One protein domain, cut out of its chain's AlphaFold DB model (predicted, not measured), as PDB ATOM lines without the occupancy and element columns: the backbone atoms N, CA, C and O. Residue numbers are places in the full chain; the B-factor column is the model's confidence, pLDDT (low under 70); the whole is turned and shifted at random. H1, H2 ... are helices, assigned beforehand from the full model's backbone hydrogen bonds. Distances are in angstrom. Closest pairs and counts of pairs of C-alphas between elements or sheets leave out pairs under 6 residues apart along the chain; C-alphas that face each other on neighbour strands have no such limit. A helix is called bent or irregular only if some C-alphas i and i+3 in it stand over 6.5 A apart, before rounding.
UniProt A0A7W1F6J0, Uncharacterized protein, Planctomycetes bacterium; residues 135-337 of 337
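This is residues 135 to 337 of the 337 residues of an uncharacterized protein of Planctomycetes bacterium (UniProt A0A7W1F6J0). This is a long rod in which two long helices, H2b and H6, run side by side in opposite directions, with a head of three short helices, H3, H4 and H5, at one end. Toward the other end H1a packs along H6, and H2a crosses over. The 203 printed residues have six named helices, H1 to H6, and no named strand: all helix, extended, radius of gyration of the C-alphas 28.6 A, spans 89 by 33 by 27 A.

Start at H1, residues 135 to 169, and H2, residues 176 to 232: by hydrogen bonds each was assigned as one helix, but both are bent, C-alphas 158 and 161 being 6.5 A apart and 190 and 193 7.3 A. Arms H2a, residues 176 to 190, and H2b, residues 193 to 232, are about perpendicular at 77 degrees. H6, residues 278 to 335, touches H2b at a shallow tilt of 18 degrees, opposite ways; the closest C-alphas, of Gly 196 and Pro 314, are 5.6 A apart. Arm H1a, residues 135 to 158, touches residues 304 to 324 of H6 alone, closest at the C-alphas of Ile 142 and Pro 308, 4.7 A. H1a touches H2a, closest at the C-alphas of Ser 156 and Thr 185, 6.0 A. Arm H1b, residues 161 to 169, is apart from H6. H3, residues 237 to 247, and H4, residues 249 to 260, form a hairpin, their closest C-alphas, of Pro 238 and Gly 259, 4.0 A apart. H5, residues 264 to 270, forms a hairpin with H4, closest at the C-alphas of Ala 258 and Ala 266, 5.9 A. Every O i to N i+4 pair is within hydrogen-bond range in H1b, H2a and H5; in H1a 18 of 20 are, in H2b 35 of 36, in H3 5 of 7, in H4 6 of 8, in H6 51 of 54.

Find C-alpha 135 at (75.789, -1.001, 6.865), where H1a begins; H1a is 34.6 A long from first to last C-alpha, and H2b, which begins at C-alpha 193, (98.059, 13.283, 27.986), is 59.0 A long. H6 spans 80.4 A, with a kink of 39 degrees near residue 302, and ends at C-alpha 335, (122.416, 5.059, 24.245).

The printed part has no cut and no long link; residues 135 to 146 and 299 to 327 are among those under pLDDT 70.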
ATOM      1  N   SER A 135      74.808  -0.504   5.883       44.00
ATOM      2  CA  SER A 135      75.789  -1.001   6.865       44.00
ATOM      3  C   SER A 135      77.176  -1.251   6.267       44.00
ATOM      4  O   SER A 135      78.158  -1.136   6.996       44.00
ATOM      5  N   GLY A 136      77.261  -1.547   4.964       44.72
ATOM      6  CA  GLY A 136      78.529  -1.799   4.270       44.72
ATOM      7  C   GLY A 136      79.386  -0.542   4.088       44.72
ATOM      8  O   GLY A 136      80.590  -0.587   4.304       44.72
ATOM      9  N   GLY A 137      78.770   0.609   3.787       48.25
ATOM     10  CA  GLY A 137      79.504   1.867   3.584       48.25
ATOM     11  C   GLY A 137      80.108   2.439   4.872       48.25
ATOM     12  O   GLY A 137      81.235   2.926   4.875       48.25
ATOM     13  N   SER A 138      79.398   2.327   6.001       52.84
ATOM     14  CA  SER A 138      79.865   2.910   7.268       52.84
ATOM     15  C   SER A 138      81.091   2.210   7.857       52.84
ATOM     16  O   SER A 138      81.931   2.874   8.455       52.84
ATOM     17  N   SER A 139      81.226   0.888   7.686       56.69
ATOM     18  CA  SER A 139      82.416   0.170   8.160       56.69
ATOM     19  C   SER A 139      83.655   0.567   7.372       56.69
ATOM     20  O   SER A 139      84.708   0.757   7.973       56.69
ATOM     21  N   THR A 140      83.516   0.751   6.056       62.22
ATOM     22  CA  THR A 140      84.616   1.179   5.189       62.22
ATOM     23  C   THR A 140      85.044   2.602   5.526       62.22
ATOM     24  O   THR A 140      86.220   2.814   5.777       62.22
ATOM     25  N   CYS A 141      84.112   3.553   5.676       59.72
ATOM     26  CA  CYS A 141      84.462   4.925   6.070       59.72
ATOM     27  C   CYS A 141      85.150   4.996   7.442       59.72
ATOM     28  O   CYS A 141      86.108   5.749   7.604       59.72
ATOM     29  N   ILE A 142      84.697   4.204   8.425       61.78
ATOM     30  CA  ILE A 142      85.362   4.115   9.734       61.78
ATOM     31  C   ILE A 142      86.771   3.538   9.574       61.78
ATOM     32  O   ILE A 142      87.717   4.115  10.099       61.78
ATOM     33  N   ALA A 143      86.930   2.439   8.835       64.88
ATOM     34  CA  ALA A 143      88.234   1.828   8.599       64.88
ATOM     35  C   ALA A 143      89.197   2.792   7.884       64.88
ATOM     36  O   ALA A 143      90.328   2.957   8.330       64.88
ATOM     37  N   THR A 144      88.741   3.487   6.839       67.06
ATOM     38  CA  THR A 144      89.530   4.489   6.111       67.06
ATOM     39  C   THR A 144      89.913   5.665   7.007       67.06
ATOM     40  O   THR A 144      91.064   6.085   6.982       67.06
ATOM     41  N   ALA A 145      88.996   6.173   7.837       65.81
ATOM     42  CA  ALA A 145      89.291   7.267   8.765       65.81
ATOM     43  C   ALA A 145      90.313   6.859   9.837       65.81
ATOM     44  O   ALA A 145      91.211   7.633  10.158       65.81
ATOM     45  N   LEU A 146      90.214   5.632  10.359       67.69
ATOM     46  CA  LEU A 146      91.182   5.088  11.312       67.69
ATOM     47  C   LEU A 146      92.552   4.862  10.662       67.69
ATOM     48  O   LEU A 146      93.565   5.207  11.265       67.69
ATOM     49  N   LEU A 147      92.590   4.345   9.430       70.69
ATOM     50  CA  LEU A 147      93.824   4.190   8.653       70.69
ATOM     51  C   LEU A 147      94.481   5.541   8.357       70.69
ATOM     52  O   LEU A 147      95.686   5.673   8.540       70.69
ATOM     53  N   LEU A 148      93.704   6.552   7.961       67.44
ATOM     54  CA  LEU A 148      94.194   7.918   7.757       67.44
ATOM     55  C   LEU A 148      94.742   8.514   9.054       67.44
ATOM     56  O   LEU A 148      95.843   9.052   9.051       67.44
ATOM     57  N   ALA A 149      94.021   8.382  10.170       68.19
ATOM     58  CA  ALA A 149      94.490   8.860  11.470       68.19
ATOM     59  C   ALA A 149      95.793   8.175  11.898       68.19
ATOM     60  O   ALA A 149      96.701   8.835  12.399       68.19
ATOM     61  N   TRP A 150      95.906   6.867  11.662       70.75
ATOM     62  CA  TRP A 150      97.116   6.102  11.943       70.75
ATOM     63  C   TRP A 150      98.282   6.517  11.036       70.75
ATOM     64  O   TRP A 150      99.384   6.748  11.527       70.75
ATOM     65  N   ALA A 151      98.040   6.694   9.734       67.75
ATOM     66  CA  ALA A 151      99.042   7.164   8.778       67.75
ATOM     67  C   ALA A 151      99.538   8.578   9.116       67.75
ATOM     68  O   ALA A 151     100.740   8.832   9.088       67.75
ATOM     69  N   VAL A 152      98.632   9.485   9.497       70.62
ATOM     70  CA  VAL A 152      98.979  10.840   9.952       70.62
ATOM     71  C   VAL A 152      99.781  10.789  11.251       70.62
ATOM     72  O   VAL A 152     100.789  11.486  11.362       70.62
ATOM     73  N   ALA A 153      99.392   9.945  12.210       68.81
ATOM     74  CA  ALA A 153     100.136   9.760  13.455       68.81
ATOM     75  C   ALA A 153     101.559   9.239  13.194       68.81
ATOM     76  O   ALA A 153     102.524   9.770  13.743       68.81
ATOM     77  N   PHE A 154     101.697   8.249  12.308       69.06
ATOM     78  CA  PHE A 154     102.987   7.702  11.904       69.06
ATOM     79  C   PHE A 154     103.863   8.748  11.205       69.06
ATOM     80  O   PHE A 154     105.013   8.936  11.596       69.06
ATOM     81  N   LEU A 155     103.323   9.474  10.218       70.75
ATOM     82  CA  LEU A 155     104.037  10.570   9.550       70.75
ATOM     83  C   LEU A 155     104.517  11.617  10.562       70.75
ATOM     84  O   LEU A 155     105.659  12.069  10.487       70.75
ATOM     85  N   SER A 156     103.670  11.951  11.535       68.69
ATOM     86  CA  SER A 156     103.965  12.970  12.541       68.69
ATOM     87  C   SER A 156     105.104  12.571  13.481       68.69
ATOM     88  O   SER A 156     105.948  13.404  13.793       68.69
ATOM     89  N   VAL A 157     105.176  11.306  13.908       67.69
ATOM     90  CA  VAL A 157     106.192  10.856  14.880       67.69
ATOM     91  C   VAL A 157     107.456  10.312  14.210       67.69
ATOM     92  O   VAL A 157     108.556  10.547  14.697       67.69
ATOM     93  N   ALA A 158     107.337   9.588  13.096       70.44
ATOM     94  CA  ALA A 158     108.466   8.871  12.498       70.44
ATOM     95  C   ALA A 158     109.142   9.621  11.342       70.44
ATOM     96  O   ALA A 158     110.334   9.418  11.094       70.44
ATOM     97  N   VAL A 159     108.389  10.445  10.605       72.31
ATOM     98  CA  VAL A 159     108.843  11.041   9.339       72.31
ATOM     99  C   VAL A 159     109.146  12.530   9.493       72.31
ATOM    100  O   VAL A 159     110.241  12.960   9.134       72.31
ATOM    101  N   LEU A 160     108.231  13.315  10.069       75.94
ATOM    102  CA  LEU A 160     108.420  14.761  10.242       75.94
ATOM    103  C   LEU A 160     109.671  15.132  11.062       75.94
ATOM    104  O   LEU A 160     110.390  16.027  10.616       75.94
ATOM    105  N   PRO A 161     110.014  14.454  12.179       75.12
ATOM    106  CA  PRO A 161     111.220  14.795  12.936       75.12
ATOM    107  C   PRO A 161     112.509  14.556  12.144       75.12
ATOM    108  O   PRO A 161     113.482  15.282  12.312       75.12
ATOM    109  N   LYS A 162     112.511  13.577  11.229       75.69
ATOM    110  CA  LYS A 162     113.663  13.322  10.355       75.69
ATOM    111  C   LYS A 162     113.846  14.431   9.330       75.69
ATOM    112  O   LYS A 162     114.973  14.835   9.082       75.69
ATOM    113  N   PHE A 163     112.757  14.942   8.756       77.50
ATOM    114  CA  PHE A 163     112.839  16.108   7.880       77.50
ATOM    115  C   PHE A 163     113.314  17.350   8.642       77.50
ATOM    116  O   PHE A 163     114.165  18.065   8.129       77.50
ATOM    117  N   ASP A 164     112.835  17.575   9.869       78.31
ATOM    118  CA  ASP A 164     113.320  18.670  10.723       78.31
ATOM    119  C   ASP A 164     114.839  18.574  10.965       78.31
ATOM    120  O   ASP A 164     115.552  19.556  10.756       78.31
ATOM    121  N   MET A 165     115.351  17.377  11.287       79.38
ATOM    122  CA  MET A 165     116.795  17.126  11.414       79.38
ATOM    123  C   MET A 165     117.556  17.390  10.112       79.38
ATOM    124  O   MET A 165     118.498  18.171  10.116       79.38
ATOM    125  N   ILE A 166     117.126  16.808   8.987       80.88
ATOM    126  CA  ILE A 166     117.820  16.951   7.696       80.88
ATOM    127  C   ILE A 166     117.899  18.421   7.268       80.88
ATOM    128  O   ILE A 166     118.953  18.887   6.842       80.88
ATOM    129  N   PHE A 167     116.799  19.171   7.373       82.25
ATOM    130  CA  PHE A 167     116.796  20.588   7.000       82.25
ATOM    131  C   PHE A 167     117.684  21.418   7.931       82.25
ATOM    132  O   PHE A 167     118.394  22.302   7.449       82.25
ATOM    133  N   ARG A 168     117.697  21.106   9.234       83.31
ATOM    134  CA  ARG A 168     118.590  21.750  10.201       83.31
ATOM    135  C   ARG A 168     120.064  21.459   9.897       83.31
ATOM    136  O   ARG A 168     120.849  22.402   9.883       83.31
ATOM    137  N   ASP A 169     120.417  20.210   9.600       85.81
ATOM    138  CA  ASP A 169     121.790  19.792   9.277       85.81
ATOM    139  C   ASP A 169     122.295  20.425   7.973       85.81
ATOM    140  O   ASP A 169     123.474  20.743   7.838       85.81
ATOM    141  N   LEU A 170     121.390  20.680   7.023       86.81
ATOM    142  CA  LEU A 170     121.684  21.388   5.776       86.81
ATOM    143  C   LEU A 170     121.659  22.924   5.916       86.81
ATOM    144  O   LEU A 170     121.833  23.630   4.923       86.81
ATOM    145  N   GLY A 171     121.409  23.466   7.114       86.81
ATOM    146  CA  GLY A 171     121.318  24.913   7.354       86.81
ATOM    147  C   GLY A 171     120.124  25.595   6.670       86.81
ATOM    148  O   GLY A 171     120.115  26.815   6.498       86.81
ATOM    149  N   MET A 172     119.112  24.826   6.263       88.19
ATOM    150  CA  MET A 172     117.938  25.313   5.543       88.19
ATOM    151  C   MET A 172     116.741  25.519   6.476       88.19
ATOM    152  O   MET A 172     116.551  24.820   7.470       88.19
ATOM    153  N   ARG A 173     115.870  26.475   6.130       84.19
ATOM    154  CA  ARG A 173     114.583  26.656   6.816       84.19
ATOM    155  C   ARG A 173     113.555  25.661   6.282       84.19
ATOM    156  O   ARG A 173     113.509  25.407   5.081       84.19
ATOM    157  N   LEU A 174     112.693  25.152   7.161       81.56
ATOM    158  CA  LEU A 174     111.577  24.308   6.736       81.56
ATOM    159  C   LEU A 174     110.578  25.094   5.878       81.56
ATOM    160  O   LEU A 174     110.237  26.232   6.218       81.56
ATOM    161  N   PRO A 175     110.035  24.473   4.817       83.06
ATOM    162  CA  PRO A 175     108.881  25.002   4.106       83.06
ATOM    163  C   PRO A 175     107.715  25.296   5.070       83.06
ATOM    164  O   PRO A 175     107.479  24.499   5.984       83.06
ATOM    165  N   PRO A 176     106.929  26.374   4.861       77.06
ATOM    166  CA  PRO A 176     105.879  26.804   5.793       77.06
ATOM    167  C   PRO A 176     104.863  25.711   6.150       77.06
ATOM    168  O   PRO A 176     104.441  25.603   7.298       77.06
ATOM    169  N   LEU A 177     104.506  24.863   5.181       72.62
ATOM    170  CA  LEU A 177     103.604  23.731   5.393       72.62
ATOM    171  C   LEU A 177     104.199  22.707   6.376       72.62
ATOM    172  O   LEU A 177     103.526  22.300   7.319       72.62
ATOM    173  N   LEU A 178     105.469  22.332   6.197       71.88
ATOM    174  CA  LEU A 178     106.160  21.389   7.081       71.88
ATOM    175  C   LEU A 178     106.386  21.987   8.473       71.88
ATOM    176  O   LEU A 178     106.169  21.289   9.457       71.88
ATOM    177  N   ALA A 179     106.727  23.277   8.558       74.81
ATOM    178  CA  ALA A 179     106.844  23.998   9.827       74.81
ATOM    179  C   ALA A 179     105.508  24.048  10.598       74.81
ATOM    180  O   ALA A 179     105.473  23.875  11.816       74.81
ATOM    181  N   GLY A 180     104.389  24.237   9.892       72.19
ATOM    182  CA  GLY A 180     103.054  24.160  10.486       72.19
ATOM    183  C   GLY A 180     102.714  22.752  10.984       72.19
ATOM    184  O   GLY A 180     102.200  22.594  12.091       72.19
ATOM    185  N   MET A 181     103.042  21.717  10.205       69.12
ATOM    186  CA  MET A 181     102.805  20.318  10.583       69.12
ATOM    187  C   MET A 181     103.661  19.874  11.779       69.12
ATOM    188  O   MET A 181     103.156  19.165  12.652       69.12
ATOM    189  N   THR A 182     104.923  20.302  11.871       73.12
ATOM    190  CA  THR A 182     105.783  20.010  13.030       73.12
ATOM    191  C   THR A 182     105.302  20.738  14.282       73.12
ATOM    192  O   THR A 182     105.190  20.111  15.336       73.12
ATOM    193  N   ALA A 183     104.921  22.016  14.180       76.12
ATOM    194  CA  ALA A 183     104.339  22.765  15.296       76.12
ATOM    195  C   ALA A 183     103.029  22.131  15.799       76.12
ATOM    196  O   ALA A 183     102.835  21.966  17.007       76.12
ATOM    197  N   PHE A 184     102.153  21.710  14.881       70.62
ATOM    198  CA  PHE A 184     100.924  20.992  15.216       70.62
ATOM    199  C   PHE A 184     101.210  19.639  15.878       70.62
ATOM    200  O   PHE A 184     100.576  19.293  16.872       70.62
ATOM    201  N   THR A 185     102.206  18.900  15.387       69.56
ATOM    202  CA  THR A 185     102.629  17.632  15.995       69.56
ATOM    203  C   THR A 185     103.097  17.839  17.432       69.56
ATOM    204  O   THR A 185     102.623  17.146  18.328       69.56
ATOM    205  N   TRP A 186     103.959  18.827  17.681       74.75
ATOM    206  CA  TRP A 186     104.419  19.168  19.029       74.75
ATOM    207  C   TRP A 186     103.279  19.585  19.954       74.75
ATOM    208  O   TRP A 186     103.255  19.190  21.120       74.75
ATOM    209  N   PHE A 187     102.313  20.342  19.435       73.75
ATOM    210  CA  PHE A 187     101.092  20.670  20.159       73.75
ATOM    211  C   PHE A 187     100.315  19.398  20.536       73.75
ATOM    212  O   PHE A 187     100.020  19.186  21.713       73.75
ATOM    213  N   CYS A 188     100.045  18.508  19.578       66.88
ATOM    214  CA  CYS A 188      99.354  17.245  19.834       66.88
ATOM    215  C   CYS A 188     100.095  16.371  20.849       66.88
ATOM    216  O   CYS A 188      99.468  15.848  21.761       66.88
ATOM    217  N   VAL A 189     101.415  16.256  20.725       68.50
ATOM    218  CA  VAL A 189     102.296  15.520  21.638       68.50
ATOM    219  C   VAL A 189     102.201  16.071  23.058       68.50
ATOM    220  O   VAL A 189     101.856  15.333  23.982       68.50
ATOM    221  N   ARG A 190     102.432  17.378  23.229       77.81
ATOM    222  CA  ARG A 190     102.440  18.051  24.535       77.81
ATOM    223  C   ARG A 190     101.108  17.913  25.261       77.81
ATOM    224  O   ARG A 190     101.081  17.763  26.478       77.81
ATOM    225  N   TRP A 191     100.011  17.976  24.515       70.31
ATOM    226  CA  TRP A 191      98.666  17.961  25.074       70.31
ATOM    227  C   TRP A 191      97.993  16.585  25.027       70.31
ATOM    228  O   TRP A 191      96.906  16.437  25.581       70.31
ATOM    229  N   SER A 192      98.619  15.566  24.428       66.56
ATOM    230  CA  SER A 192      98.045  14.221  24.247       66.56
ATOM    231  C   SER A 192      97.588  13.589  25.567       66.56
ATOM    232  O   SER A 192      96.500  13.012  25.621       66.56
ATOM    233  N   GLY A 193      98.361  13.785  26.643       63.38
ATOM    234  CA  GLY A 193      98.059  13.283  27.986       63.38
ATOM    235  C   GLY A 193      96.818  13.898  28.644       63.38
ATOM    236  O   GLY A 193      96.277  13.308  29.573       63.38
ATOM    237  N   ILE A 194      96.331  15.047  28.157       73.06
ATOM    238  CA  ILE A 194      95.159  15.752  28.710       73.06
ATOM    239  C   ILE A 194      94.006  15.758  27.701       73.06
ATOM    240  O   ILE A 194      92.880  15.377  28.023       73.06
ATOM    241  N   VAL A 195      94.282  16.150  26.456       67.31
ATOM    242  CA  VAL A 195      93.283  16.318  25.394       67.31
ATOM    243  C   VAL A 195      92.691  14.979  24.968       67.31
ATOM    244  O   VAL A 195      91.479  14.894  24.792       67.31
ATOM    245  N   GLY A 196      93.494  13.915  24.861       64.69
ATOM    246  CA  GLY A 196      92.996  12.580  24.510       64.69
ATOM    247  C   GLY A 196      91.938  12.072  25.504       64.69
ATOM    248  O   GLY A 196      90.799  11.812  25.097       64.69
ATOM    249  N   PRO A 197      92.262  11.987  26.810       67.62
ATOM    250  CA  PRO A 197      91.298  11.618  27.844       67.62
ATOM    251  C   PRO A 197      90.091  12.562  27.929       67.62
ATOM    252  O   PRO A 197      88.966  12.081  28.051       67.62
ATOM    253  N   ALA A 198      90.284  13.882  27.813       69.94
ATOM    254  CA  ALA A 198      89.193  14.859  27.882       69.94
ATOM    255  C   ALA A 198      88.201  14.728  26.711       69.94
ATOM    256  O   ALA A 198      86.983  14.742  26.919       69.94
ATOM    257  N   VAL A 199      88.701  14.544  25.483       67.94
ATOM    258  CA  VAL A 199      87.867  14.294  24.296       67.94
ATOM    259  C   VAL A 199      87.115  12.973  24.446       67.94
ATOM    260  O   VAL A 199      85.910  12.927  24.195       67.94
ATOM    261  N   MET A 200      87.780  11.916  24.924       66.06
ATOM    262  CA  MET A 200      87.140  10.623  25.179       66.06
ATOM    263  C   MET A 200      86.036  10.734  26.241       66.06
ATOM    264  O   MET A 200      84.919  10.269  26.017       66.06
ATOM    265  N   ALA A 201      86.308  11.389  27.372       71.19
ATOM    266  CA  ALA A 201      85.330  11.598  28.438       71.19
ATOM    267  C   ALA A 201      84.114  12.393  27.939       71.19
ATOM    268  O   ALA A 201      82.972  11.989  28.168       71.19
ATOM    269  N   THR A 202      84.346  13.470  27.186       72.06
ATOM    270  CA  THR A 202      83.280  14.292  26.593       72.06
ATOM    271  C   THR A 202      82.438  13.486  25.605       72.06
ATOM    272  O   THR A 202      81.208  13.531  25.662       72.06
ATOM    273  N   ALA A 203      83.073  12.683  24.745       67.56
ATOM    274  CA  ALA A 203      82.377  11.808  23.806       67.56
ATOM    275  C   ALA A 203      81.521  10.759  24.535       67.56
ATOM    276  O   ALA A 203      80.357  10.559  24.186       67.56
ATOM    277  N   LEU A 204      82.051  10.129  25.587       71.69
ATOM    278  CA  LEU A 204      81.315   9.156  26.396       71.69
ATOM    279  C   LEU A 204      80.122   9.795  27.122       71.69
ATOM    280  O   LEU A 204      79.030   9.219  27.123       71.69
ATOM    281  N   LEU A 205      80.291  10.993  27.691       74.38
ATOM    282  CA  LEU A 205      79.209  11.753  28.321       74.38
ATOM    283  C   LEU A 205      78.133  12.152  27.306       74.38
ATOM    284  O   LEU A 205      76.946  11.973  27.583       74.38
ATOM    285  N   ALA A 206      78.525  12.609  26.116       70.50
ATOM    286  CA  ALA A 206      77.598  12.939  25.038       70.50
ATOM    287  C   ALA A 206      76.814  11.702  24.568       70.50
ATOM    288  O   ALA A 206      75.588  11.754  24.449       70.50
ATOM    289  N   ILE A 207      77.484  10.557  24.385       68.75
ATOM    290  CA  ILE A 207      76.842   9.278  24.047       68.75
ATOM    291  C   ILE A 207      75.862   8.860  25.152       68.75
ATOM    292  O   ILE A 207      74.736   8.442  24.863       68.75
ATOM    293  N   ARG A 208      76.240   8.993  26.427       72.38
ATOM    294  CA  ARG A 208      75.370   8.680  27.570       72.38
ATOM    295  C   ARG A 208      74.152   9.607  27.641       72.38
ATOM    296  O   ARG A 208      73.033   9.130  27.839       72.38
ATOM    297  N   ALA A 209      74.340  10.911  27.464       70.75
ATOM    298  CA  ALA A 209      73.253  11.887  27.452       70.75
ATOM    299  C   ALA A 209      72.286  11.612  26.294       70.75
ATOM    300  O   ALA A 209      71.073  11.520  26.501       70.75
ATOM    301  N   TRP A 210      72.825  11.372  25.096       71.69
ATOM    302  CA  TRP A 210      72.048  11.035  23.909       71.69
ATOM    303  C   TRP A 210      71.244   9.747  24.084       71.69
ATOM    304  O   TRP A 210      70.044   9.726  23.812       71.69
ATOM    305  N   THR A 211      71.873   8.674  24.567       70.00
ATOM    306  CA  THR A 211      71.192   7.388  24.793       70.00
ATOM    307  C   THR A 211      70.099   7.510  25.851       70.00
ATOM    308  O   THR A 211      69.004   6.988  25.658       70.00
ATOM    309  N   THR A 212      70.344   8.258  26.928       75.81
ATOM    310  CA  THR A 212      69.347   8.498  27.981       75.81
ATOM    311  C   THR A 212      68.155   9.293  27.447       75.81
ATOM    312  O   THR A 212      67.005   8.915  27.672       75.81
ATOM    313  N   TRP A 213      68.410  10.368  26.698       80.94
ATOM    314  CA  TRP A 213      67.365  11.164  26.051       80.94
ATOM    315  C   TRP A 213      66.550  10.329  25.054       80.94
ATOM    316  O   TRP A 213      65.318  10.346  25.081       80.94
ATOM    317  N   ALA A 214      67.232   9.536  24.228       76.81
ATOM    318  CA  ALA A 214      66.625   8.624  23.268       76.81
ATOM    319  C   ALA A 214      65.684   7.603  23.927       76.81
ATOM    320  O   ALA A 214      64.581   7.385  23.426       76.81
ATOM    321  N   TRP A 215      66.094   7.008  25.050       79.19
ATOM    322  CA  TRP A 215      65.270   6.060  25.804       79.19
ATOM    323  C   TRP A 215      64.042   6.715  26.431       79.19
ATOM    324  O   TRP A 215      62.935   6.194  26.302       79.19
ATOM    325  N   ARG A 216      64.214   7.886  27.060       84.06
ATOM    326  CA  ARG A 216      63.090   8.659  27.614       84.06
ATOM    327  C   ARG A 216      62.069   9.007  26.531       84.06
ATOM    328  O   ARG A 216      60.866   8.955  26.780       84.06
ATOM    329  N   ARG A 217      62.545   9.333  25.327       83.38
ATOM    330  CA  ARG A 217      61.687   9.603  24.171       83.38
ATOM    331  C   ARG A 217      60.900   8.368  23.735       83.38
ATOM    332  O   ARG A 217      59.692   8.486  23.575       83.38
ATOM    333  N   ASP A 218      61.545   7.211  23.580       80.94
ATOM    334  CA  ASP A 218      60.854   5.968  23.188       80.94
ATOM    335  C   ASP A 218      59.808   5.541  24.221       80.94
ATOM    336  O   ASP A 218      58.722   5.109  23.854       80.94
ATOM    337  N   GLN A 219      60.082   5.730  25.513       82.75
ATOM    338  CA  GLN A 219      59.106   5.456  26.573       82.75
ATOM    339  C   GLN A 219      57.915   6.397  26.530       82.75
ATOM    340  O   GLN A 219      56.777   5.952  26.626       82.75
ATOM    341  N   ARG A 220      58.164   7.701  26.364       89.25
ATOM    342  CA  ARG A 220      57.087   8.669  26.139       89.25
ATOM    343  C   ARG A 220      56.238   8.241  24.943       89.25
ATOM    344  O   ARG A 220      55.016   8.293  25.021       89.25
ATOM    345  N   PHE A 221      56.881   7.785  23.872       87.25
ATOM    346  CA  PHE A 221      56.213   7.307  22.672       87.25
ATOM    347  C   PHE A 221      55.332   6.078  22.931       87.25
ATOM    348  O   PHE A 221      54.136   6.119  22.654       87.25
ATOM    349  N   ALA A 222      55.890   5.047  23.567       83.25
ATOM    350  CA  ALA A 222      55.177   3.829  23.944       83.25
ATOM    351  C   ALA A 222      53.977   4.098  24.875       83.25
ATOM    352  O   ALA A 222      52.903   3.532  24.688       83.25
ATOM    353  N   ARG A 223      54.119   5.003  25.851       89.00
ATOM    354  CA  ARG A 223      53.009   5.408  26.732       89.00
ATOM    355  C   ARG A 223      51.898   6.124  25.970       89.00
ATOM    356  O   ARG A 223      50.729   5.856  26.212       89.00
ATOM    357  N   GLY A 224      52.260   7.002  25.031       89.38
ATOM    358  CA  GLY A 224      51.290   7.677  24.165       89.38
ATOM    359  C   GLY A 224      50.494   6.682  23.324       89.38
ATOM    360  O   GLY A 224      49.278   6.777  23.250       89.38
ATOM    361  N   THR A 225      51.160   5.674  22.757       87.12
ATOM    362  CA  THR A 225      50.487   4.627  21.975       87.12
ATOM    363  C   THR A 225      49.613   3.705  22.816       87.12
ATOM    364  O   THR A 225      48.597   3.239  22.315       87.12
ATOM    365  N   LEU A 226      49.978   3.450  24.078       86.62
ATOM    366  CA  LEU A 226      49.125   2.694  25.000       86.62
ATOM    367  C   LEU A 226      47.851   3.466  25.342       86.62
ATOM    368  O   LEU A 226      46.778   2.882  25.292       86.62
ATOM    369  N   LEU A 227      47.963   4.771  25.612       91.19
ATOM    370  CA  LEU A 227      46.802   5.629  25.859       91.19
ATOM    371  C   LEU A 227      45.863   5.691  24.654       91.19
ATOM    372  O   LEU A 227      44.667   5.493  24.811       91.19
ATOM    373  N   VAL A 228      46.401   5.928  23.454       90.81
ATOM    374  CA  VAL A 228      45.598   5.977  22.220       90.81
ATOM    375  C   VAL A 228      44.949   4.625  21.938       90.81
ATOM    376  O   VAL A 228      43.767   4.568  21.629       90.81
ATOM    377  N   GLY A 229      45.713   3.536  22.058       83.19
ATOM    378  CA  GLY A 229      45.211   2.191  21.798       83.19
ATOM    379  C   GLY A 229      44.144   1.755  22.795       83.19
ATOM    380  O   GLY A 229      43.129   1.222  22.380       83.19
ATOM    381  N   GLY A 230      44.346   2.000  24.091       84.94
ATOM    382  CA  GLY A 230      43.353   1.649  25.103       84.94
ATOM    383  C   GLY A 230      42.094   2.517  25.016       84.94
ATOM    384  O   GLY A 230      41.000   1.983  25.118       84.94
ATOM    385  N   ALA A 231      42.222   3.818  24.727       89.31
ATOM    386  CA  ALA A 231      41.054   4.670  24.483       89.31
ATOM    387  C   ALA A 231      40.260   4.222  23.240       89.31
ATOM    388  O   ALA A 231      39.035   4.187  23.277       89.31
ATOM    389  N   ALA A 232      40.944   3.827  22.159       88.12
ATOM    390  CA  ALA A 232      40.298   3.281  20.962       88.12
ATOM    391  C   ALA A 232      39.611   1.926  21.214       88.12
ATOM    392  O   ALA A 232      38.599   1.632  20.584       88.12
ATOM    393  N   ASP A 233      40.132   1.128  22.149       84.31
ATOM    394  CA  ASP A 233      39.530  -0.136  22.583       84.31
ATOM    395  C   ASP A 233      38.398   0.064  23.619       84.31
ATOM    396  O   ASP A 233      37.810  -0.911  24.083       84.31
ATOM    397  N   GLY A 234      38.084   1.311  23.990       87.50
ATOM    398  CA  GLY A 234      37.026   1.640  24.946       87.50
ATOM    399  C   GLY A 234      37.405   1.462  26.420       87.50
ATOM    400  O   GLY A 234      36.514   1.415  27.265       87.50
ATOM    401  N   CYS A 235      38.698   1.363  26.752       86.81
ATOM    402  CA  CYS A 235      39.148   1.326  28.144       86.81
ATOM    403  C   CYS A 235      38.808   2.633  28.867       86.81
ATOM    404  O   CYS A 235      39.000   3.726  28.326       86.81
ATOM    405  N   SER A 236      38.396   2.510  30.125       89.50
ATOM    406  CA  SER A 236      38.116   3.670  30.972       89.50
ATOM    407  C   SER A 236      39.405   4.354  31.456       89.50
ATOM    408  O   SER A 236      40.474   3.741  31.551       89.50
ATOM    409  N   GLU A 237      39.338   5.640  31.804       91.56
ATOM    410  CA  GLU A 237      40.476   6.397  32.341       91.56
ATOM    411  C   GLU A 237      41.107   5.763  33.599       91.56
ATOM    412  O   GLU A 237      42.340   5.767  33.691       91.56
ATOM    413  N   PRO A 238      40.346   5.173  34.546       90.75
ATOM    414  CA  PRO A 238      40.914   4.400  35.649       90.75
ATOM    415  C   PRO A 238      41.754   3.202  35.185       90.75
ATOM    416  O   PRO A 238      42.859   2.995  35.687       90.75
ATOM    417  N   GLU A 239      41.282   2.436  34.198       87.19
ATOM    418  CA  GLU A 239      42.015   1.281  33.656       87.19
ATOM    419  C   GLU A 239      43.319   1.718  32.984       87.19
ATOM    420  O   GLU A 239      44.386   1.144  33.226       87.19
ATOM    421  N   LEU A 240      43.258   2.796  32.198       88.00
ATOM    422  CA  LEU A 240      44.429   3.407  31.571       88.00
ATOM    423  C   LEU A 240      45.434   3.921  32.615       88.00
ATOM    424  O   LEU A 240      46.649   3.774  32.437       88.00
ATOM    425  N   ALA A 241      44.951   4.507  33.711       90.38
ATOM    426  CA  ALA A 241      45.781   4.997  34.804       90.38
ATOM    427  C   ALA A 241      46.512   3.865  35.534       90.38
ATOM    428  O   ALA A 241      47.723   3.966  35.763       90.38
ATOM    429  N   VAL A 242      45.801   2.780  35.859       86.94
ATOM    430  CA  VAL A 242      46.373   1.582  36.494       86.94
ATOM    431  C   VAL A 242      47.414   0.947  35.582       86.94
ATOM    432  O   VAL A 242      48.525   0.666  36.037       86.94
ATOM    433  N   ALA A 243      47.111   0.812  34.288       82.06
ATOM    434  CA  ALA A 243      48.074   0.321  33.315       82.06
ATOM    435  C   ALA A 243      49.336   1.201  33.314       82.06
ATOM    436  O   ALA A 243      50.446   0.702  33.484       82.06
ATOM    437  N   LEU A 244      49.212   2.528  33.215       86.44
ATOM    438  CA  LEU A 244      50.370   3.429  33.169       86.44
ATOM    439  C   LEU A 244      51.185   3.505  34.467       86.44
ATOM    440  O   LEU A 244      52.387   3.803  34.393       86.44
ATOM    441  N   ALA A 245      50.565   3.260  35.624       85.56
ATOM    442  CA  ALA A 245      51.170   3.411  36.945       85.56
ATOM    443  C   ALA A 245      52.443   2.571  37.129       85.56
ATOM    444  O   ALA A 245      53.400   3.037  37.753       85.56
ATOM    445  N   GLU A 246      52.505   1.378  36.532       78.88
ATOM    446  CA  GLU A 246      53.700   0.526  36.585       78.88
ATOM    447  C   GLU A 246      54.893   1.152  35.852       78.88
ATOM    448  O   GLU A 246      56.037   1.072  36.305       78.88
ATOM    449  N   SER A 247      54.634   1.843  34.738       79.88
ATOM    450  CA  SER A 247      55.668   2.499  33.932       79.88
ATOM    451  C   SER A 247      56.175   3.815  34.536       79.88
ATOM    452  O   SER A 247      57.231   4.313  34.133       79.88
ATOM    453  N   LEU A 248      55.416   4.404  35.465       83.44
ATOM    454  CA  LEU A 248      55.604   5.739  36.034       83.44
ATOM    455  C   LEU A 248      55.498   5.693  37.565       83.44
ATOM    456  O   LEU A 248      54.744   6.453  38.166       83.44
ATOM    457  N   THR A 249      56.293   4.833  38.203       78.56
ATOM    458  CA  THR A 249      56.243   4.589  39.657       78.56
ATOM    459  C   THR A 249      56.305   5.865  40.500       78.56
ATOM    460  O   THR A 249      55.502   6.031  41.410       78.56
ATOM    461  N   GLY A 250      57.167   6.826  40.149       85.75
ATOM    462  CA  GLY A 250      57.265   8.121  40.842       85.75
ATOM    463  C   GLY A 250      56.087   9.085  40.625       85.75
ATOM    464  O   GLY A 250      56.122  10.204  41.122       85.75
ATOM    465  N   ARG A 251      55.076   8.703  39.837       89.62
ATOM    466  CA  ARG A 251      53.846   9.475  39.575       89.62
ATOM    467  C   ARG A 251      52.585   8.625  39.750       89.62
ATOM    468  O   ARG A 251      51.530   9.010  39.255       89.62
ATOM    469  N   ARG A 252      52.697   7.468  40.409       90.88
ATOM    470  CA  ARG A 252      51.615   6.485  40.539       90.88
ATOM    471  C   ARG A 252      50.349   7.092  41.137       90.88
ATOM    472  O   ARG A 252      49.294   6.978  40.531       90.88
ATOM    473  N   GLU A 253      50.469   7.771  42.270       92.06
ATOM    474  CA  GLU A 253      49.331   8.395  42.960       92.06
ATOM    475  C   GLU A 253      48.641   9.443  42.080       92.06
ATOM    476  O   GLU A 253      47.426   9.423  41.922       92.06
ATOM    477  N   ALA A 254      49.424  10.302  41.421       93.38
ATOM    478  CA  ALA A 254      48.893  11.318  40.517       93.38
ATOM    479  C   ALA A 254      48.179  10.713  39.294       93.38
ATOM    480  O   ALA A 254      47.200  11.285  38.821       93.38
ATOM    481  N   LEU A 255      48.668   9.578  38.777       92.25
ATOM    482  CA  LEU A 255      48.021   8.852  37.683       92.25
ATOM    483  C   LEU A 255      46.693   8.254  38.133       92.25
ATOM    484  O   LEU A 255      45.688   8.496  37.476       92.25
ATOM    485  N   ILE A 256      46.682   7.530  39.254       92.62
ATOM    486  CA  ILE A 256      45.468   6.905  39.794       92.62
ATOM    487  C   ILE A 256      44.410   7.978  40.077       92.62
ATOM    488  O   ILE A 256      43.306   7.885  39.555       92.62
ATOM    489  N   ALA A 257      44.782   9.066  40.756       94.06
ATOM    490  CA  ALA A 257      43.869  10.171  41.041       94.06
ATOM    491  C   ALA A 257      43.360  10.896  39.779       94.06
ATOM    492  O   ALA A 257      42.285  11.490  39.789       94.06
ATOM    493  N   ALA A 258      44.135  10.934  38.690       93.25
ATOM    494  CA  ALA A 258      43.658  11.462  37.408       93.25
ATOM    495  C   ALA A 258      42.672  10.495  36.730       93.25
ATOM    496  O   ALA A 258      41.655  10.944  36.209       93.25
ATOM    497  N   GLY A 259      42.949   9.189  36.790       92.31
ATOM    498  CA  GLY A 259      42.070   8.143  36.268       92.31
ATOM    499  C   GLY A 259      40.722   8.099  36.977       92.31
ATOM    500  O   GLY A 259      39.694   8.152  36.317       92.31
ATOM    501  N   GLU A 260      40.718   8.102  38.312       93.75
ATOM    502  CA  GLU A 260      39.496   8.119  39.137       93.75
ATOM    503  C   GLU A 260      38.592   9.327  38.853       93.75
ATOM    504  O   GLU A 260      37.376   9.240  38.987       93.75
ATOM    505  N   ARG A 261      39.176  10.453  38.425       93.75
ATOM    506  CA  ARG A 261      38.438  11.665  38.043       93.75
ATOM    507  C   ARG A 261      37.945  11.667  36.595       93.75
ATOM    508  O   ARG A 261      37.271  12.618  36.213       93.75
ATOM    509  N   GLY A 262      38.313  10.677  35.780       92.38
ATOM    510  CA  GLY A 262      38.049  10.706  34.338       92.38
ATOM    511  C   GLY A 262      38.833  11.798  33.596       92.38
ATOM    512  O   GLY A 262      38.430  12.239  32.524       92.38
ATOM    513  N   ASP A 263      39.945  12.292  34.159       95.12
ATOM    514  CA  ASP A 263      40.718  13.402  33.585       95.12
ATOM    515  C   ASP A 263      41.778  12.875  32.604       95.12
ATOM    516  O   ASP A 263      42.977  12.776  32.905       95.12
ATOM    517  N   PHE A 264      41.327  12.538  31.391       94.00
ATOM    518  CA  PHE A 264      42.214  12.152  30.294       94.00
ATOM    519  C   PHE A 264      43.321  13.193  30.008       94.00
ATOM    520  O   PHE A 264      44.487  12.794  29.870       94.00
ATOM    521  N   PRO A 265      43.049  14.518  29.963       95.50
ATOM    522  CA  PRO A 265      44.099  15.527  29.814       95.50
ATOM    523  C   PRO A 265      45.217  15.429  30.860       95.50
ATOM    524  O   PRO A 265      46.397  15.621  30.533       95.50
ATOM    525  N   ALA A 266      44.885  15.144  32.121       94.62
ATOM    526  CA  ALA A 266      45.874  14.934  33.172       94.62
ATOM    527  C   ALA A 266      46.680  13.647  32.949       94.62
ATOM    528  O   ALA A 266      47.913  13.690  33.055       94.62
ATOM    529  N   LEU A 267      46.036  12.541  32.559       93.81
ATOM    530  CA  LEU A 267      46.721  11.287  32.216       93.81
ATOM    531  C   LEU A 267      47.711  11.471  31.061       93.81
ATOM    532  O   LEU A 267      48.887  11.107  31.182       93.81
ATOM    533  N   ALA A 268      47.280  12.119  29.976       93.94
ATOM    534  CA  ALA A 268      48.139  12.438  28.842       93.94
ATOM    535  C   ALA A 268      49.353  13.273  29.286       93.94
ATOM    536  O   ALA A 268      50.497  12.951  28.941       93.94
ATOM    537  N   ARG A 269      49.138  14.293  30.129       95.31
ATOM    538  CA  ARG A 269      50.199  15.174  30.649       95.31
ATOM    539  C   ARG A 269      51.206  14.431  31.514       95.31
ATOM    540  O   ARG A 269      52.416  14.624  31.347       95.31
ATOM    541  N   LEU A 270      50.735  13.546  32.388       93.31
ATOM    542  CA  LEU A 270      51.579  12.702  33.233       93.31
ATOM    543  C   LEU A 270      52.393  11.699  32.404       93.31
ATOM    544  O   LEU A 270      53.572  11.485  32.711       93.31
ATOM    545  N   ALA A 271      51.823  11.189  31.308       90.56
ATOM    546  CA  ALA A 271      52.510  10.380  30.299       90.56
ATOM    547  C   ALA A 271      53.502  11.182  29.425       90.56
ATOM    548  O   ALA A 271      54.274  10.600  28.656       90.56
ATOM    549  N   GLY A 272      53.539  12.510  29.574       92.88
ATOM    550  CA  GLY A 272      54.454  13.416  28.879       92.88
ATOM    551  C   GLY A 272      53.889  14.006  27.589       92.88
ATOM    552  O   GLY A 272      54.640  14.589  26.809       92.88
ATOM    553  N   TRP A 273      52.592  13.877  27.344       94.69
ATOM    554  CA  TRP A 273      51.905  14.408  26.176       94.69
ATOM    555  C   TRP A 273      51.012  15.578  26.553       94.69
ATOM    556  O   TRP A 273      50.337  15.578  27.568       94.69
ATOM    557  N   ARG A 274      50.995  16.612  25.720       93.56
ATOM    558  CA  ARG A 274      49.977  17.655  25.832       93.56
ATOM    559  C   ARG A 274      48.872  17.248  24.873       93.56
ATOM    560  O   ARG A 274      49.137  17.266  23.681       93.56
ATOM    561  N   ALA A 275      47.719  16.826  25.360       94.19
ATOM    562  CA  ALA A 275      46.543  16.520  24.553       94.19
ATOM    563  C   ALA A 275      45.319  16.664  25.455       94.19
ATOM    564  O   ALA A 275      45.412  16.329  26.636       94.19
ATOM    565  N   SER A 276      44.224  17.194  24.915       93.38
ATOM    566  CA  SER A 276      42.973  17.342  25.664       93.38
ATOM    567  C   SER A 276      41.999  16.198  25.391       93.38
ATOM    568  O   SER A 276      41.155  15.920  26.229       93.38
ATOM    569  N   THR A 277      42.128  15.520  24.247       94.38
ATOM    570  CA  THR A 277      41.277  14.384  23.866       94.38
ATOM    571  C   THR A 277      42.114  13.211  23.336       94.38
ATOM    572  O   THR A 277      43.279  13.420  22.953       94.38
ATOM    573  N   PRO A 278      41.559  11.985  23.304       91.44
ATOM    574  CA  PRO A 278      42.217  10.821  22.710       91.44
ATOM    575  C   PRO A 278      42.604  11.019  21.240       91.44
ATOM    576  O   PRO A 278      43.705  10.637  20.842       91.44
ATOM    577  N   GLU A 279      41.766  11.692  20.450       92.94
ATOM    578  CA  GLU A 279      42.007  11.968  19.027       92.94
ATOM    579  C   GLU A 279      43.191  12.923  18.855       92.94
ATOM    580  O   GLU A 279      44.121  12.648  18.098       92.94
ATOM    581  N   GLN A 280      43.235  14.004  19.645       94.50
ATOM    582  CA  GLN A 280      44.379  14.921  19.649       94.50
ATOM    583  C   GLN A 280      45.674  14.220  20.068       94.50
ATOM    584  O   GLN A 280      46.766  14.583  19.617       94.50
ATOM    585  N   LEU A 281      45.585  13.242  20.974       94.50
ATOM    586  CA  LEU A 281      46.740  12.438  21.346       94.50
ATOM    587  C   LEU A 281      47.181  11.550  20.176       94.50
ATOM    588  O   LEU A 281      48.382  11.496  19.906       94.50
ATOM    589  N   ALA A 282      46.244  10.914  19.470       91.38
ATOM    590  CA  ALA A 282      46.519  10.087  18.297       91.38
ATOM    591  C   ALA A 282      47.250  10.881  17.205       91.38
ATOM    592  O   ALA A 282      48.344  10.482  16.798       91.38
ATOM    593  N   GLU A 283      46.737  12.058  16.837       91.69
ATOM    594  CA  GLU A 283      47.368  12.953  15.858       91.69
ATOM    595  C   GLU A 283      48.789  13.354  16.270       91.69
ATOM    596  O   GLU A 283      49.727  13.335  15.470       91.69
ATOM    597  N   ARG A 284      48.998  13.695  17.549       92.69
ATOM    598  CA  ARG A 284      50.324  14.093  18.054       92.69
ATOM    599  C   ARG A 284      51.305  12.933  18.085       92.69
ATOM    600  O   ARG A 284      52.493  13.133  17.820       92.69
ATOM    601  N   VAL A 285      50.833  11.741  18.437       89.69
ATOM    602  CA  VAL A 285      51.628  10.513  18.411       89.69
ATOM    603  C   VAL A 285      52.024  10.203  16.966       89.69
ATOM    604  O   VAL A 285      53.200   9.958  16.708       89.69
ATOM    605  N   GLU A 286      51.105  10.303  16.011       87.25
ATOM    606  CA  GLU A 286      51.382  10.087  14.590       87.25
ATOM    607  C   GLU A 286      52.354  11.127  14.014       87.25
ATOM    608  O   GLU A 286      53.385  10.771  13.435       87.25
ATOM    609  N   HIS A 287      52.111  12.413  14.267       87.19
ATOM    610  CA  HIS A 287      52.999  13.491  13.838       87.19
ATOM    611  C   HIS A 287      54.416  13.326  14.408       87.19
ATOM    612  O   HIS A 287      55.417  13.539  13.713       87.19
ATOM    613  N   ALA A 288      54.527  12.888  15.665       84.88
ATOM    614  CA  ALA A 288      55.811  12.579  16.277       84.88
ATOM    615  C   ALA A 288      56.514  11.383  15.604       84.88
ATOM    616  O   ALA A 288      57.738  11.447  15.454       84.88
ATOM    617  N   ARG A 289      55.790  10.346  15.137       81.56
ATOM    618  CA  ARG A 289      56.381   9.252  14.325       81.56
ATOM    619  C   ARG A 289      56.972   9.791  13.037       81.56
ATOM    620  O   ARG A 289      58.114   9.471  12.709       81.56
ATOM    621  N   TRP A 290      56.211  10.622  12.330       80.31
ATOM    622  CA  TRP A 290      56.636  11.187  11.053       80.31
ATOM    623  C   TRP A 290      57.877  12.076  11.206       80.31
ATOM    624  O   TRP A 290      58.890  11.875  10.524       80.31
ATOM    625  N   CYS A 291      57.853  13.005  12.168       82.81
ATOM    626  CA  CYS A 291      59.003  13.848  12.498       82.81
ATOM    627  C   CYS A 291      60.228  13.009  12.876       82.81
ATOM    628  O   CYS A 291      61.356  13.305  12.472       82.81
ATOM    629  N   GLU A 292      60.016  11.936  13.638       76.88
ATOM    630  CA  GLU A 292      61.085  11.041  14.036       76.88
ATOM    631  C   GLU A 292      61.686  10.288  12.847       76.88
ATOM    632  O   GLU A 292      62.911  10.187  12.762       76.88
ATOM    633  N   GLN A 293      60.866   9.782  11.929       75.56
ATOM    634  CA  GLN A 293      61.345   9.109  10.725       75.56
ATOM    635  C   GLN A 293      62.234  10.049   9.904       75.56
ATOM    636  O   GLN A 293      63.354   9.682   9.548       75.56
ATOM    637  N   ARG A 294      61.809  11.306   9.725       75.25
ATOM    638  CA  ARG A 294      62.581  12.328   9.004       75.25
ATOM    639  C   ARG A 294      63.883  12.707   9.714       75.25
ATOM    640  O   ARG A 294      64.934  12.802   9.075       75.25
ATOM    641  N   TRP A 295      63.841  12.901  11.034       74.81
ATOM    642  CA  TRP A 295      65.035  13.205  11.827       74.81
ATOM    643  C   TRP A 295      66.023  12.041  11.836       74.81
ATOM    644  O   TRP A 295      67.224  12.264  11.729       74.81
ATOM    645  N   ARG A 296      65.547  10.796  11.941       66.56
ATOM    646  CA  ARG A 296      66.402   9.601  11.946       66.56
ATOM    647  C   ARG A 296      67.162   9.453  10.634       66.56
ATOM    648  O   ARG A 296      68.355   9.183  10.698       66.56
ATOM    649  N   THR A 297      66.527   9.689   9.485       67.56
ATOM    650  CA  THR A 297      67.220   9.663   8.187       67.56
ATOM    651  C   THR A 297      68.364  10.678   8.159       67.56
ATOM    652  O   THR A 297      69.490  10.335   7.809       67.56
ATOM    653  N   ARG A 298      68.119  11.908   8.631       70.06
ATOM    654  CA  ARG A 298      69.153  12.955   8.708       70.06
ATOM    655  C   ARG A 298      70.252  12.622   9.714       70.06
ATOM    656  O   ARG A 298      71.429  12.720   9.392       70.06
ATOM    657  N   ALA A 299      69.882  12.191  10.915       67.00
ATOM    658  CA  ALA A 299      70.822  11.831  11.970       67.00
ATOM    659  C   ALA A 299      71.665  10.602  11.604       67.00
ATOM    660  O   ALA A 299      72.806  10.504  12.040       67.00
ATOM    661  N   GLN A 300      71.134   9.677  10.803       65.56
ATOM    662  CA  GLN A 300      71.887   8.538  10.292       65.56
ATOM    663  C   GLN A 300      72.939   8.984   9.274       65.56
ATOM    664  O   GLN A 300      74.083   8.559   9.392       65.56
ATOM    665  N   VAL A 301      72.592   9.888   8.353       66.38
ATOM    666  CA  VAL A 301      73.553  10.476   7.401       66.38
ATOM    667  C   VAL A 301      74.639  11.263   8.140       66.38
ATOM    668  O   VAL A 301      75.826  11.011   7.947       66.38
ATOM    669  N   VAL A 302      74.246  12.154   9.058       65.31
ATOM    670  CA  VAL A 302      75.195  12.948   9.856       65.31
ATOM    671  C   VAL A 302      76.053  12.041  10.730       65.31
ATOM    672  O   VAL A 302      77.268  12.179  10.742       65.31
ATOM    673  N   GLY A 303      75.460  11.069  11.422       61.72
ATOM    674  CA  GLY A 303      76.190  10.121  12.259       61.72
ATOM    675  C   GLY A 303      77.184   9.272  11.467       61.72
ATOM    676  O   GLY A 303      78.291   9.043  11.939       61.72
ATOM    677  N   GLN A 304      76.844   8.848  10.248       62.50
ATOM    678  CA  GLN A 304      77.765   8.103   9.383       62.50
ATOM    679  C   GLN A 304      78.981   8.929   8.948       62.50
ATOM    680  O   GLN A 304      80.053   8.353   8.792       62.50
ATOM    681  N   MET A 305      78.840  10.247   8.792       63.38
ATOM    682  CA  MET A 305      79.954  11.138   8.446       63.38
ATOM    683  C   MET A 305      80.750  11.598   9.674       63.38
ATOM    684  O   MET A 305      81.977  11.631   9.644       63.38
ATOM    685  N   LEU A 306      80.064  11.924  10.773       62.56
ATOM    686  CA  LEU A 306      80.675  12.530  11.957       62.56
ATOM    687  C   LEU A 306      81.336  11.495  12.875       62.56
ATOM    688  O   LEU A 306      82.364  11.777  13.481       62.56
ATOM    689  N   MET A 307      80.764  10.291  12.993       61.53
ATOM    690  CA  MET A 307      81.270   9.264  13.912       61.53
ATOM    691  C   MET A 307      82.677   8.757  13.549       61.53
ATOM    692  O   MET A 307      83.493   8.645  14.464       61.53
ATOM    693  N   PRO A 308      83.016   8.483  12.268       63.62
ATOM    694  CA  PRO A 308      84.389   8.167  11.873       63.62
ATOM    695  C   PRO A 308      85.370   9.269  12.273       63.62
ATOM    696  O   PRO A 308      86.429   8.967  12.808       63.62
ATOM    697  N   LEU A 309      84.993  10.535  12.077       63.47
ATOM    698  CA  LEU A 309      85.832  11.687  12.397       63.47
ATOM    699  C   LEU A 309      86.054  11.818  13.913       63.47
ATOM    700  O   LEU A 309      87.185  11.961  14.372       63.47
ATOM    701  N   LEU A 310      84.982  11.683  14.699       64.38
ATOM    702  CA  LEU A 310      85.035  11.718  16.163       64.38
ATOM    703  C   LEU A 310      85.826  10.551  16.764       64.38
ATOM    704  O   LEU A 310      86.393  10.709  17.840       64.38
ATOM    705  N   LEU A 311      85.864   9.390  16.102       63.38
ATOM    706  CA  LEU A 311      86.680   8.243  16.516       63.38
ATOM    707  C   LEU A 311      88.133   8.360  16.038       63.38
ATOM    708  O   LEU A 311      89.042   7.945  16.753       63.38
ATOM    709  N   ALA A 312      88.362   8.941  14.861       64.00
ATOM    710  CA  ALA A 312      89.687   9.116  14.277       64.00
ATOM    711  C   ALA A 312      90.579  10.034  15.124       64.00
ATOM    712  O   ALA A 312      91.751   9.724  15.316       64.00
ATOM    713  N   VAL A 313      90.031  11.117  15.685       65.44
ATOM    714  CA  VAL A 313      90.785  12.065  16.529       65.44
ATOM    715  C   VAL A 313      91.409  11.405  17.773       65.44
ATOM    716  O   VAL A 313      92.631  11.465  17.914       65.44
ATOM    717  N   PRO A 314      90.652  10.745  18.675       60.72
ATOM    718  CA  PRO A 314      91.234  10.118  19.858       60.72
ATOM    719  C   PRO A 314      92.143   8.939  19.504       60.72
ATOM    720  O   PRO A 314      93.162   8.752  20.165       60.72
ATOM    721  N   VAL A 315      91.823   8.167  18.458       67.25
ATOM    722  CA  VAL A 315      92.699   7.078  17.996       67.25
ATOM    723  C   VAL A 315      94.020   7.630  17.468       67.25
ATOM    724  O   VAL A 315      95.071   7.112  17.834       67.25
ATOM    725  N   GLY A 316      93.988   8.702  16.675       66.00
ATOM    726  CA  GLY A 316      95.187   9.384  16.192       66.00
ATOM    727  C   GLY A 316      96.049   9.903  17.342       66.00
ATOM    728  O   GLY A 316      97.238   9.607  17.391       66.00
ATOM    729  N   LEU A 317      95.447  10.583  18.324       64.56
ATOM    730  CA  LEU A 317      96.162  11.097  19.500       64.56
ATOM    731  C   LEU A 317      96.783   9.985  20.359       64.56
ATOM    732  O   LEU A 317      97.934  10.105  20.772       64.56
ATOM    733  N   LEU A 318      96.053   8.889  20.597       65.06
ATOM    734  CA  LEU A 318      96.586   7.718  21.304       65.06
ATOM    735  C   LEU A 318      97.744   7.079  20.535       65.06
ATOM    736  O   LEU A 318      98.759   6.726  21.125       65.06
ATOM    737  N   THR A 319      97.604   6.966  19.215       66.88
ATOM    738  CA  THR A 319      98.627   6.395  18.336       66.88
ATOM    739  C   THR A 319      99.907   7.233  18.367       66.88
ATOM    740  O   THR A 319     100.991   6.668  18.490       66.88
ATOM    741  N   ILE A 320      99.792   8.567  18.336       66.44
ATOM    742  CA  ILE A 320     100.930   9.492  18.497       66.44
ATOM    743  C   ILE A 320     101.631   9.250  19.838       66.44
ATOM    744  O   ILE A 320     102.846   9.058  19.862       66.44
ATOM    745  N   GLY A 321     100.873   9.200  20.939       64.19
ATOM    746  CA  GLY A 321     101.432   8.965  22.274       64.19
ATOM    747  C   GLY A 321     102.167   7.624  22.392       64.19
ATOM    748  O   GLY A 321     103.268   7.572  22.937       64.19
ATOM    749  N   ILE A 322     101.599   6.548  21.831       66.06
ATOM    750  CA  ILE A 322     102.226   5.216  21.818       66.06
ATOM    751  C   ILE A 322     103.521   5.231  21.004       66.06
ATOM    752  O   ILE A 322     104.549   4.761  21.494       66.06
ATOM    753  N   PHE A 323     103.497   5.768  19.780       67.19
ATOM    754  CA  PHE A 323     104.698   5.813  18.945       67.19
ATOM    755  C   PHE A 323     105.810   6.614  19.605       67.19
ATOM    756  O   PHE A 323     106.950   6.168  19.602       67.19
ATOM    757  N   GLN A 324     105.485   7.746  20.224       66.25
ATOM    758  CA  GLN A 324     106.483   8.563  20.893       66.25
ATOM    759  C   GLN A 324     107.101   7.861  22.105       66.25
ATOM    760  O   GLN A 324     108.319   7.888  22.269       66.25
ATOM    761  N   ALA A 325     106.288   7.189  22.928       65.94
ATOM    762  CA  ALA A 325     106.798   6.389  24.037       65.94
ATOM    763  C   ALA A 325     107.749   5.289  23.539       65.94
ATOM    764  O   ALA A 325     108.836   5.121  24.088       65.94
ATOM    765  N   LEU A 326     107.382   4.593  22.456       68.44
ATOM    766  CA  LEU A 326     108.231   3.576  21.834       68.44
ATOM    767  C   LEU A 326     109.535   4.163  21.282       68.44
ATOM    768  O   LEU A 326     110.593   3.584  21.502       68.44
ATOM    769  N   THR A 327     109.485   5.305  20.589       69.62
ATOM    770  CA  THR A 327     110.689   5.968  20.067       69.62
ATOM    771  C   THR A 327     111.629   6.372  21.198       69.62
ATOM    772  O   THR A 327     112.817   6.078  21.115       69.62
ATOM    773  N   ASN A 328     111.103   6.957  22.278       70.12
ATOM    774  CA  ASN A 328     111.906   7.323  23.442       70.12
ATOM    775  C   ASN A 328     112.578   6.096  24.073       70.12
ATOM    776  O   ASN A 328     113.762   6.155  24.369       70.12
ATOM    777  N   ILE A 329     111.857   4.976  24.224       68.56
ATOM    778  CA  ILE A 329     112.424   3.725  24.754       68.56
ATOM    779  C   ILE A 329     113.546   3.198  23.847       68.56
ATOM    780  O   ILE A 329     114.587   2.787  24.347       68.56
ATOM    781  N   ILE A 330     113.359   3.219  22.522       72.19
ATOM    782  CA  ILE A 330     114.373   2.743  21.566       72.19
ATOM    783  C   ILE A 330     115.642   3.600  21.629       72.19
ATOM    784  O   ILE A 330     116.735   3.042  21.637       72.19
ATOM    785  N   VAL A 331     115.505   4.929  21.686       72.25
ATOM    786  CA  VAL A 331     116.652   5.845  21.820       72.25
ATOM    787  C   VAL A 331     117.400   5.574  23.124       72.25
ATOM    788  O   VAL A 331     118.612   5.396  23.100       72.25
ATOM    789  N   LEU A 332     116.674   5.433  24.235       72.94
ATOM    790  CA  LEU A 332     117.263   5.168  25.551       72.94
ATOM    791  C   LEU A 332     118.033   3.839  25.592       72.94
ATOM    792  O   LEU A 332     119.087   3.750  26.209       72.94
ATOM    793  N   LEU A 333     117.518   2.807  24.913       72.00
ATOM    794  CA  LEU A 333     118.196   1.516  24.787       72.00
ATOM    795  C   LEU A 333     119.455   1.609  23.914       72.00
ATOM    796  O   LEU A 333     120.456   0.985  24.251       72.00
ATOM    797  N   ALA A 334     119.423   2.390  22.830       72.75
ATOM    798  CA  ALA A 334     120.568   2.573  21.936       72.75
ATOM    799  C   ALA A 334     121.710   3.383  22.573       72.75
ATOM    800  O   ALA A 334     122.866   3.150  22.254       72.75
ATOM    801  N   GLU A 335     121.403   4.313  23.479       74.25
ATOM    802  CA  GLU A 335     122.416   5.059  24.245       74.25
ATOM    803  C   GLU A 335     123.063   4.214  25.355       74.25
ATOM    804  O   GLU A 335     124.147   4.538  25.832       74.25
ATOM    805  N   SER A 336     122.402   3.130  25.774       74.62
ATOM    806  CA  SER A 336     122.890   2.226  26.825       74.62
ATOM    807  C   SER A 336     123.747   1.056  26.321       74.62
ATOM    808  O   SER A 336     124.261   0.293  27.141       74.62
ATOM    809  N   SER A 337     123.873   0.899  24.999       63.50
ATOM    810  CA  SER A 337     124.631  -0.159  24.310       63.50
ATOM    811  C   SER A 337     125.898   0.379  23.666       63.50
ATOM    812  O   SER A 337     126.950  -0.276  23.819       63.50
TER     813      SER A 337